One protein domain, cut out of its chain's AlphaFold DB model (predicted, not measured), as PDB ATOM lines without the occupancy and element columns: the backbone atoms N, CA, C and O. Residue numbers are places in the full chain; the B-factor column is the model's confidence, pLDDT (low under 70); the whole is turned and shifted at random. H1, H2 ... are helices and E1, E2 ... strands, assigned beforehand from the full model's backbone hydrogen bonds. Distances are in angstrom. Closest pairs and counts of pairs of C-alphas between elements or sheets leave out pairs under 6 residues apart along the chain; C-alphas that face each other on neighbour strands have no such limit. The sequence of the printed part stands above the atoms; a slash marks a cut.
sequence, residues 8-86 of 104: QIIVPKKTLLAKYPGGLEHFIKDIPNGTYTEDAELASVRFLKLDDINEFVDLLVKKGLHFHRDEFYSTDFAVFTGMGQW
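AT A GLANCE: This is residues 8 to 86 of the 104 residues of an uncharacterized protein of Pedobacter puniceum (UniProt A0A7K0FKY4). A small three-stranded sheet has its longest helix, H3, over one face, while two short helices, H1 and H2, make a corner at one end. The 79 printed residues run E1 H1 H2 E2 H3 E3; the sheet's order is E2 E1 E3, antiparallel. The class is mixed, helices and strands; the whole is compact, radius of gyration 11.6 A, spanning 29 by 25 by 21 A.

HOW THE PARTS SIT: Within hydrogen-bond range are N 9 of E1, residues 8 to 12, and O 45 of E2, residues 42 to 47, at 2.8 A, and N 10 and O 78 of E3, residues 78 to 81, at 2.9 A. H1, residues 13 to 19, touches H2, residues 23 to 29, closest at C-alphas Leu 17 and Gly 23, 4.2 A; both only graze the sheet. H3, residues 50 to 62, runs along the strands, height over the sheet 9.9 A. In these helices every O i to N i+4 pair is within range. E2, H3, E3 form a split strand-helix-strand unit, E1 between its strands, crossover right-handed.

IN THESE COORDINATES: E1 begins at C-alpha 8 (315.451, 253.410, 421.326); H3 spans 18.5 A; E3 ends at C-alpha 81 (311.713, 256.224, 425.436).

THE WHOLE: Links H2 to E2 and H3 to E3 are long. The printed part has no cut; no printed residue is under 70 in pLDDT.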
ATOM      1  N   GLN A   8     315.074 253.325 422.722       94.81
ATOM      2  CA  GLN A   8     315.451 253.410 421.326       94.81
ATOM      3  C   GLN A   8     316.630 254.358 421.184       94.81
ATOM      4  O   GLN A   8     316.530 255.529 421.529       94.81
ATOM      5  N   ILE A   9     317.741 253.868 420.649       97.06
ATOM      6  CA  ILE A   9     318.834 254.732 420.215       97.06
ATOM      7  C   ILE A   9     318.555 255.185 418.789       97.06
ATOM      8  O   ILE A   9     318.141 254.389 417.945       97.06
ATOM      9  N   ILE A  10     318.790 256.467 418.536       97.25
ATOM     10  CA  ILE A  10     318.694 257.101 417.224       97.25
ATOM     11  C   ILE A  10     320.032 257.780 416.948       97.25
ATOM     12  O   ILE A  10     320.532 258.531 417.785       97.25
ATOM     13  N   VAL A  11     320.616 257.513 415.781       98.12
ATOM     14  CA  VAL A  11     321.927 258.028 415.371       98.12
ATOM     15  C   VAL A  11     321.845 258.522 413.925       98.12
ATOM     16  O   VAL A  11     321.377 257.772 413.067       98.12
ATOM     17  N   PRO A  12     322.329 259.729 413.588       98.12
ATOM     18  CA  PRO A  12     322.454 260.137 412.197       98.12
ATOM     19  C   PRO A  12     323.450 259.240 411.454       98.12
ATOM     20  O   PRO A  12     324.596 259.072 411.881       98.12
ATOM     21  N   LYS A  13     323.064 258.717 410.286       98.38
ATOM     22  CA  LYS A  13     323.939 257.876 409.450       98.38
ATOM     23  C   LYS A  13     325.226 258.598 409.064       98.38
ATOM     24  O   LYS A  13     326.295 257.994 409.068       98.38
ATOM     25  N   LYS A  14     325.151 259.911 408.811       98.12
ATOM     26  CA  LYS A  14     326.331 260.757 408.551       98.12
ATOM     27  C   LYS A  14     327.340 260.728 409.704       98.12
ATOM     28  O   LYS A  14     328.542 260.728 409.461       98.12
ATOM     29  N   THR A  15     326.860 260.660 410.947       98.25
ATOM     30  CA  THR A  15     327.703 260.575 412.143       98.25
ATOM     31  C   THR A  15     328.373 259.211 412.222       98.25
ATOM     32  O   THR A  15     329.578 259.143 412.452       98.25
ATOM     33  N   LEU A  16     327.630 258.130 411.951       98.38
ATOM     34  CA  LEU A  16     328.196 256.780 411.893       98.38
ATOM     35  C   LEU A  16     329.285 256.672 410.823       98.38
ATOM     36  O   LEU A  16     330.372 256.190 411.113       98.38
ATOM     37  N   LEU A  17     329.037 257.183 409.615       98.06
ATOM     38  CA  LEU A  17     330.022 257.187 408.527       98.06
ATOM     39  C   LEU A  17     331.286 257.994 408.864       98.06
ATOM     40  O   LEU A  17     332.375 257.611 408.448       98.06
ATOM     41  N   ALA A  18     331.147 259.100 409.598       98.12
ATOM     42  CA  ALA A  18     332.263 259.985 409.922       98.12
ATOM     43  C   ALA A  18     333.079 259.534 411.145       98.12
ATOM     44  O   ALA A  18     334.288 259.755 411.179       98.12
ATOM     45  N   LYS A  19     332.426 258.956 412.163       98.31
ATOM     46  CA  LYS A  19     333.032 258.721 413.485       98.31
ATOM     47  C   LYS A  19     333.129 257.252 413.880       98.31
ATOM     48  O   LYS A  19     334.056 256.896 414.599       98.31
ATOM     49  N   TYR A  20     332.197 256.406 413.440       98.25
ATOM     50  CA  TYR A  20     332.143 255.009 413.867       98.25
ATOM     51  C   TYR A  20     333.129 254.160 413.043       98.25
ATOM     52  O   TYR A  20     333.046 254.160 411.813       98.25
ATOM     53  N   PRO A  21     334.064 253.408 413.657       98.19
ATOM     54  CA  PRO A  21     335.014 252.573 412.927       98.19
ATOM     55  C   PRO A  21     334.320 251.525 412.050       98.19
ATOM     56  O   PRO A  21     333.645 250.628 412.554       98.19
ATOM     57  N   GLY A  22     334.525 251.625 410.734       97.31
ATOM     58  CA  GLY A  22     333.841 250.795 409.733       97.31
ATOM     59  C   GLY A  22     332.410 251.242 409.407       97.31
ATOM     60  O   GLY A  22     331.668 250.515 408.749       97.31
ATOM     61  N   GLY A  23     332.030 252.442 409.847       97.69
ATOM     62  CA  GLY A  23     330.800 253.118 409.472       97.69
ATOM     63  C   GLY A  23     329.532 252.365 409.864       97.69
ATOM     64  O   GLY A  23     329.475 251.643 410.861       97.69
ATOM     65  N   LEU A  24     328.501 252.547 409.039       97.06
ATOM     66  CA  LEU A  24     327.174 251.973 409.250       97.06
ATOM     67  C   LEU A  24     327.187 250.437 409.292       97.06
ATOM     68  O   LEU A  24     326.519 249.842 410.130       97.06
ATOM     69  N   GLU A  25     327.968 249.785 408.429       97.38
ATOM     70  CA  GLU A  25     328.014 248.320 408.370       97.38
ATOM     71  C   GLU A  25     328.521 247.700 409.672       97.38
ATOM     72  O   GLU A  25     328.004 246.682 410.130       97.38
ATOM     73  N   HIS A  26     329.543 248.305 410.279       98.06
ATOM     74  CA  HIS A  26     330.080 247.830 411.550       98.06
ATOM     75  C   HIS A  26     329.146 248.149 412.713       98.06
ATOM     76  O   HIS A  26     328.972 247.301 413.582       98.06
ATOM     77  N   PHE A  27     328.491 249.313 412.692       98.19
ATOM     78  CA  PHE A  27     327.427 249.622 413.644       98.19
ATOM     79  C   PHE A  27     326.331 248.546 413.628       98.19
ATOM     80  O   PHE A  27     325.971 248.038 414.684       98.19
ATOM     81  N   ILE A  28     325.865 248.124 412.446       97.81
ATOM     82  CA  ILE A  28     324.843 247.071 412.316       97.81
ATOM     83  C   ILE A  28     325.338 245.732 412.883       97.81
ATOM     84  O   ILE A  28     324.593 245.054 413.586       97.81
ATOM     85  N   LYS A  29     326.592 245.349 412.609       97.75
ATOM     86  CA  LYS A  29     327.189 244.098 413.120       97.75
ATOM     87  C   LYS A  29     327.342 244.076 414.641       97.75
ATOM     88  O   LYS A  29     327.313 242.999 415.227       97.75
ATOM     89  N   ASP A  30     327.515 245.240 415.257       97.38
ATOM     90  CA  ASP A  30     327.676 245.388 416.702       97.38
ATOM     91  C   ASP A  30     326.322 245.354 417.459       97.38
ATOM     92  O   ASP A  30     326.312 245.285 418.690       97.38
ATOM     93  N   ILE A  31     325.174 245.385 416.763       96.62
ATOM     94  CA  ILE A  31     323.841 245.341 417.389       96.62
ATOM     95  C   ILE A  31     323.525 243.923 417.898       96.62
ATOM     96  O   ILE A  31     323.467 242.983 417.104       96.62
ATOM     97  N   PRO A  32     323.225 243.745 419.199       93.19
ATOM     98  CA  PRO A  32     323.172 242.416 419.810       93.19
ATOM     99  C   PRO A  32     321.843 241.674 419.616       93.19
ATOM    100  O   PRO A  32     321.758 240.482 419.901       93.19
ATOM    101  N   ASN A  33     320.780 242.362 419.193       91.75
ATOM    102  CA  ASN A  33     319.408 241.857 419.315       91.75
ATOM    103  C   ASN A  33     318.580 241.934 418.022       91.75
ATOM    104  O   ASN A  33     317.387 241.640 418.050       91.75
ATOM    105  N   GLY A  34     319.190 242.307 416.892       91.25
ATOM    106  CA  GLY A  34     318.521 242.317 415.588       91.25
ATOM    107  C   GLY A  34     317.375 243.327 415.456       91.25
ATOM    108  O   GLY A  34     316.561 243.198 414.548       91.25
ATOM    109  N   THR A  35     317.294 244.334 416.331       94.62
ATOM    110  CA  THR A  35     316.214 245.342 416.317       94.62
ATOM    111  C   THR A  35     316.521 246.551 415.430       94.62
ATOM    112  O   THR A  35     315.784 247.544 415.457       94.62
ATOM    113  N   TYR A  36     317.601 246.467 414.647       96.81
ATOM    114  CA  TYR A  36     318.037 247.519 413.740       96.81
ATOM    115  C   TYR A  36     316.913 247.964 412.803       96.81
ATOM    116  O   TYR A  36     316.209 247.149 412.205       96.81
ATOM    117  N   THR A  37     316.777 249.272 412.646       96.56
ATOM    118  CA  THR A  37     315.927 249.886 411.634       96.56
ATOM    119  C   THR A  37     316.543 251.202 411.181       96.56
ATOM    120  O   THR A  37     317.403 251.764 411.859       96.56
ATOM    121  N   GLU A  38     316.128 251.696 410.025       97.06
ATOM    122  CA  GLU A  38     316.659 252.922 409.451       97.06
ATOM    123  C   GLU A  38     315.656 253.591 408.514       97.06
ATOM    124  O   GLU A  38     314.768 252.937 407.967       97.06
ATOM    125  N   ASP A  39     315.852 254.889 408.297       95.00
ATOM    126  CA  ASP A  39     315.275 255.635 407.181       95.00
ATOM    127  C   ASP A  39     316.399 256.172 406.268       95.00
ATOM    128  O   ASP A  39     317.497 255.614 406.228       95.00
ATOM    129  N   ALA A  40     316.147 257.231 405.495       96.31
ATOM    130  CA  ALA A  40     317.155 257.827 404.620       96.31
ATOM    131  C   ALA A  40     318.362 258.429 405.375       96.31
ATOM    132  O   ALA A  40     319.483 258.374 404.869       96.31
ATOM    133  N   GLU A  41     318.163 258.974 406.576       97.19
ATOM    134  CA  GLU A  41     319.150 259.795 407.290       97.19
ATOM    135  C   GLU A  41     319.518 259.250 408.675       97.19
ATOM    136  O   GLU A  41     320.617 259.521 409.171       97.19
ATOM    137  N   LEU A  42     318.637 258.470 409.294       97.69
ATOM    138  CA  LEU A  42     318.743 257.989 410.663       97.69
ATOM    139  C   LEU A  42     318.865 256.466 410.706       97.69
ATOM    140  O   LEU A  42     318.215 255.728 409.965       97.69
ATOM    141  N   ALA A  43     319.711 256.003 411.616       98.00
ATOM    142  CA  ALA A  43     319.833 254.620 412.041       98.00
ATOM    143  C   ALA A  43     319.274 254.490 413.458       98.00
ATOM    144  O   ALA A  43     319.408 255.402 414.280       98.00
ATOM    145  N   SER A  44     318.660 253.353 413.764       96.94
ATOM    146  CA  SER A  44     318.069 253.117 415.071       96.94
ATOM    147  C   SER A  44     318.175 251.665 415.519       96.94
ATOM    148  O   SER A  44     318.192 250.737 414.716       96.94
ATOM    149  N   VAL A  45     318.242 251.481 416.834       96.94
ATOM    150  CA  VAL A  45     318.248 250.183 417.513       96.94
ATOM    151  C   VAL A  45     317.408 250.291 418.782       96.94
ATOM    152  O   VAL A  45     317.400 251.331 419.442       96.94
ATOM    153  N   ARG A  46     316.666 249.232 419.112       95.44
ATOM    154  CA  ARG A  46     315.737 249.193 420.248       95.44
ATOM    155  C   ARG A  46     316.169 248.174 421.295       95.44
ATOM    156  O   ARG A  46     316.737 247.133 420.964       95.44
ATOM    157  N   PHE A  47     315.887 248.480 422.555       94.44
ATOM    158  CA  PHE A  47     316.229 247.676 423.721       94.44
ATOM    159  C   PHE A  47     315.048 247.594 424.688       94.44
ATOM    160  O   PHE A  47     314.248 248.521 424.833       94.44
ATOM    161  N   LEU A  48     314.963 246.457 425.375       91.00
ATOM    162  CA  LEU A  48     313.943 246.193 426.385       91.00
ATOM    163  C   LEU A  48     314.418 246.583 427.788       91.00
ATOM    164  O   LEU A  48     313.651 247.151 428.563       91.00
ATOM    165  N   LYS A  49     315.668 246.250 428.124       90.44
ATOM    166  CA  LYS A  49     316.228 246.442 429.463       90.44
ATOM    167  C   LYS A  49     317.113 247.678 429.505       90.44
ATOM    168  O   LYS A  49     317.821 247.972 428.546       90.44
ATOM    169  N   LEU A  50     317.093 248.350 430.655       90.44
ATOM    170  CA  LEU A  50     317.945 249.504 430.923       90.44
ATOM    171  C   LEU A  50     319.436 249.129 430.884       90.44
ATOM    172  O   LEU A  50     320.240 249.881 430.343       90.44
ATOM    173  N   ASP A  51     319.793 247.953 431.402       93.62
ATOM    174  CA  ASP A  51     321.182 247.478 431.394       93.62
ATOM    175  C   ASP A  51     321.695 247.276 429.961       93.62
ATOM    176  O   ASP A  51     322.756 247.792 429.623       93.62
ATOM    177  N   ASP A  52     320.898 246.645 429.088       94.50
ATOM    178  CA  ASP A  52     321.283 246.400 427.691       94.50
ATOM    179  C   ASP A  52     321.557 247.715 426.936       94.50
ATOM    180  O   ASP A  52     322.527 247.819 426.183       94.50
ATOM    181  N   ILE A  53     320.720 248.743 427.136       95.06
ATOM    182  CA  ILE A  53     320.957 250.043 426.498       95.06
ATOM    183  C   ILE A  53     322.148 250.778 427.118       95.06
ATOM    184  O   ILE A  53     322.900 251.405 426.379       95.06
ATOM    185  N   ASN A  54     322.367 250.686 428.432       94.69
ATOM    186  CA  ASN A  54     323.538 251.290 429.073       94.69
ATOM    187  C   ASN A  54     324.841 250.675 428.546       94.69
ATOM    188  O   ASN A  54     325.768 251.405 428.194       94.69
ATOM    189  N   GLU A  55     324.890 249.348 428.417       96.81
ATOM    190  CA  GLU A  55     326.024 248.643 427.815       96.81
ATOM    191  C   GLU A  55     326.243 249.064 426.358       96.81
ATOM    192  O   GLU A  55     327.381 249.270 425.926       96.81
ATOM    193  N   PHE A  56     325.159 249.246 425.600       97.38
ATOM    194  CA  PHE A  56     325.262 249.704 424.222       97.38
ATOM    195  C   PHE A  56     325.718 251.166 424.127       97.38
ATOM    196  O   PHE A  56     326.553 251.480 423.285       97.38
ATOM    197  N   VAL A  57     325.266 252.060 425.012       97.00
ATOM    198  CA  VAL A  57     325.782 253.439 425.103       97.00
ATOM    199  C   VAL A  57     327.286 253.435 425.387       97.00
ATOM    200  O   VAL A  57     328.039 254.127 424.699       97.00
ATOM    201  N   ASP A  58     327.752 252.611 426.327       97.50
ATOM    202  CA  ASP A  58     329.183 252.467 426.611       97.50
ATOM    203  C   ASP A  58     329.964 251.953 425.389       97.50
ATOM    204  O   ASP A  58     331.091 252.392 425.135       97.50
ATOM    205  N   LEU A  59     329.377 251.048 424.599       98.12
ATOM    206  CA  LEU A  59     329.947 250.599 423.329       98.12
ATOM    207  C   LEU A  59     330.046 251.745 422.312       98.12
ATOM    208  O   LEU A  59     331.107 251.912 421.713       98.12
ATOM    209  N   LEU A  60     328.997 252.557 422.144       98.06
ATOM    210  CA  LEU A  60     329.010 253.707 421.230       98.06
ATOM    211  C   LEU A  60     330.128 254.695 421.570       98.06
ATOM    212  O   LEU A  60     330.846 255.142 420.674       98.06
ATOM    213  N   VAL A  61     330.329 254.971 422.860       97.75
ATOM    214  CA  VAL A  61     331.417 255.838 423.336       97.75
ATOM    215  C   VAL A  61     332.783 255.224 423.049       97.75
ATOM    216  O   VAL A  61     333.662 255.890 422.502       97.75
ATOM    217  N   LYS A  62     332.963 253.925 423.327       98.06
ATOM    218  CA  LYS A  62     334.198 253.194 422.984       98.06
ATOM    219  C   LYS A  62     334.479 253.184 421.478       98.06
ATOM    220  O   LYS A  62     335.635 253.089 421.074       98.06
ATOM    221  N   LYS A  63     333.436 253.284 420.652       98.00
ATOM    222  CA  LYS A  63     333.502 253.357 419.187       98.00
ATOM    223  C   LYS A  63     333.590 254.795 418.668       98.00
ATOM    224  O   LYS A  63     333.510 255.001 417.465       98.00
ATOM    225  N   GLY A  64     333.798 255.779 419.543       97.44
ATOM    226  CA  GLY A  64     334.120 257.153 419.159       97.44
ATOM    227  C   GLY A  64     332.926 258.095 419.014       97.44
ATOM    228  O   GLY A  64     333.123 259.229 418.576       97.44
ATOM    229  N   LEU A  65     331.709 257.678 419.381       98.19
ATOM    230  CA  LEU A  65     330.581 258.607 419.475       98.19
ATOM    231  C   LEU A  65     330.654 259.415 420.775       98.19
ATOM    232  O   LEU A  65     330.990 258.900 421.839       98.19
ATOM    233  N   HIS A  66     330.323 260.698 420.693       97.50
ATOM    234  CA  HIS A  66     330.321 261.603 421.834       97.50
ATOM    235  C   HIS A  66     329.228 261.237 422.845       97.50
ATOM    236  O   HIS A  66     328.075 261.053 422.469       97.50
ATOM    237  N   PHE A  67     329.550 261.238 424.137       96.94
ATOM    238  CA  PHE A  67     328.579 261.285 425.231       96.94
ATOM    239  C   PHE A  67     329.236 261.938 426.445       96.94
ATOM    240  O   PHE A  67     330.323 261.531 426.859       96.94
ATOM    241  N   HIS A  68     328.575 262.936 427.019       94.69
ATOM    242  CA  HIS A  68     329.023 263.616 428.220       94.69
ATOM    243  C   HIS A  68     328.228 263.089 429.414       94.69
ATOM    244  O   HIS A  68     327.044 263.382 429.559       94.69
ATOM    245  N   ARG A  69     328.876 262.298 430.276       88.12
ATOM    246  CA  ARG A  69     328.191 261.577 431.360       88.12
ATOM    247  C   ARG A  69     327.632 262.509 432.439       88.12
ATOM    248  O   ARG A  69     326.497 262.307 432.851       88.12
ATOM    249  N   ASP A  70     328.391 263.525 432.851       90.38
ATOM    250  CA  ASP A  70     328.000 264.395 433.977       90.38
ATOM    251  C   ASP A  70     326.839 265.339 433.629       90.38
ATOM    252  O   ASP A  70     325.934 265.551 434.428       90.38
ATOM    253  N   GLU A  71     326.844 265.866 432.406       91.00
ATOM    254  CA  GLU A  71     325.792 266.724 431.849       91.00
ATOM    255  C   GLU A  71     324.690 265.923 431.140       91.00
ATOM    256  O   GLU A  71     323.710 266.495 430.672       91.00
ATOM    257  N   PHE A  72     324.848 264.599 431.063       90.62
ATOM    258  CA  PHE A  72     323.892 263.659 430.492       90.62
ATOM    259  C   PHE A  72     323.399 264.053 429.085       90.62
ATOM    260  O   PHE A  72     322.199 264.133 428.845       90.62
ATOM    261  N   TYR A  73     324.318 264.289 428.137       94.44
ATOM    262  CA  TYR A  73     323.964 264.615 426.744       94.44
ATOM    263  C   TYR A  73     324.922 264.022 425.704       94.44
ATOM    264  O   TYR A  73     326.068 263.669 425.988       94.44
ATOM    265  N   SER A  74     324.465 263.952 424.453       96.88
ATOM    266  CA  SER A  74     325.283 263.595 423.294       96.88
ATOM    267  C   SER A  74     324.941 264.468 422.087       96.88
ATOM    268  O   SER A  74     323.776 264.760 421.838       96.88
ATOM    269  N   THR A  75     325.952 264.845 421.299       96.31
ATOM    270  CA  THR A  75     325.759 265.473 419.982       96.31
ATOM    271  C   THR A  75     325.591 264.451 418.859       96.31
ATOM    272  O   THR A  75     325.216 264.818 417.750       96.31
ATOM    273  N   ASP A  76     325.896 263.180 419.123       97.50
ATOM    274  CA  ASP A  76     326.080 262.156 418.095       97.50
ATOM    275  C   ASP A  76     324.929 261.158 418.028       97.50
ATOM    276  O   ASP A  76     324.691 260.589 416.968       97.50
ATOM    277  N   PHE A  77     324.207 260.957 419.128       97.62
ATOM    278  CA  PHE A  77     323.036 260.090 419.190       97.62
ATOM    279  C   PHE A  77     322.055 260.577 420.257       97.62
ATOM    280  O   PHE A  77     322.392 261.393 421.113       97.62
ATOM    281  N   ALA A  78     320.831 260.068 420.209       96.69
ATOM    282  CA  ALA A  78     319.808 260.301 421.214       96.69
ATOM    283  C   ALA A  78     319.245 258.971 421.709       96.69
ATOM    284  O   ALA A  78     319.179 258.003 420.948       96.69
ATOM    285  N   VAL A  79     318.811 258.942 422.967       95.62
ATOM    286  CA  VAL A  79     317.968 257.865 423.489       95.62
ATOM    287  C   VAL A  79     316.547 258.382 423.623       95.62
ATOM    288  O   VAL A  79     316.299 259.399 424.266       95.62
ATOM    289  N   PHE A  80     315.619 257.659 423.014       92.69
ATOM    290  CA  PHE A  80     314.191 257.898 423.048       92.69
ATOM    291  C   PHE A  80     313.500 256.792 423.839       92.69
ATOM    292  O   PHE A  80     313.862 255.620 423.736       92.69
ATOM    293  N   THR A  81     312.496 257.156 424.625       90.69
ATOM    294  CA  THR A  81     311.713 256.224 425.436       90.69
ATOM    295  C   THR A  81     310.222 256.482 425.300       90.69
ATOM    296  O   THR A  81     309.807 257.475 424.703       90.69
ATOM    297  N   GLY A  82     309.400 255.641 425.934       82.81
ATOM    298  CA  GLY A  82     307.962 255.903 426.069       82.81
ATOM    299  C   GLY A  82     307.617 257.224 426.778       82.81
ATOM    300  O   GLY A  82     306.500 257.705 426.635       82.81
ATOM    301  N   MET A  83     308.561 257.830 427.512       83.06
ATOM    302  CA  MET A  83     308.395 259.132 428.178       83.06
ATOM    303  C   MET A  83     309.041 260.295 427.405       83.06
ATOM    304  O   MET A  83     308.991 261.432 427.864       83.06
ATOM    305  N   GLY A  84     309.643 260.029 426.241       87.38
ATOM    306  CA  GLY A  84     310.379 261.011 425.441       87.38
ATOM    307  C   GLY A  84     311.894 260.803 425.463       87.38
ATOM    308  O   GLY A  84     312.384 259.715 425.779       87.38
ATOM    309  N   GLN A  85     312.634 261.845 425.077       91.50
ATOM    310  CA  GLN A  85     314.096 261.827 424.971       91.50
ATOM    311  C   GLN A  85     314.765 261.872 426.350       91.50
ATOM    312  O   GLN A  85     314.346 262.631 427.218       91.50
ATOM    313  N   TRP A  86     315.842 261.106 426.534       92.50
ATOM    314  CA  TRP A  86     316.712 261.232 427.710       92.50
ATOM    315  C   TRP A  86     317.492 262.544 427.728       92.50
ATOM    316  O   TRP A  86     317.711 263.107 428.796       92.50
TER     317      TRP A  86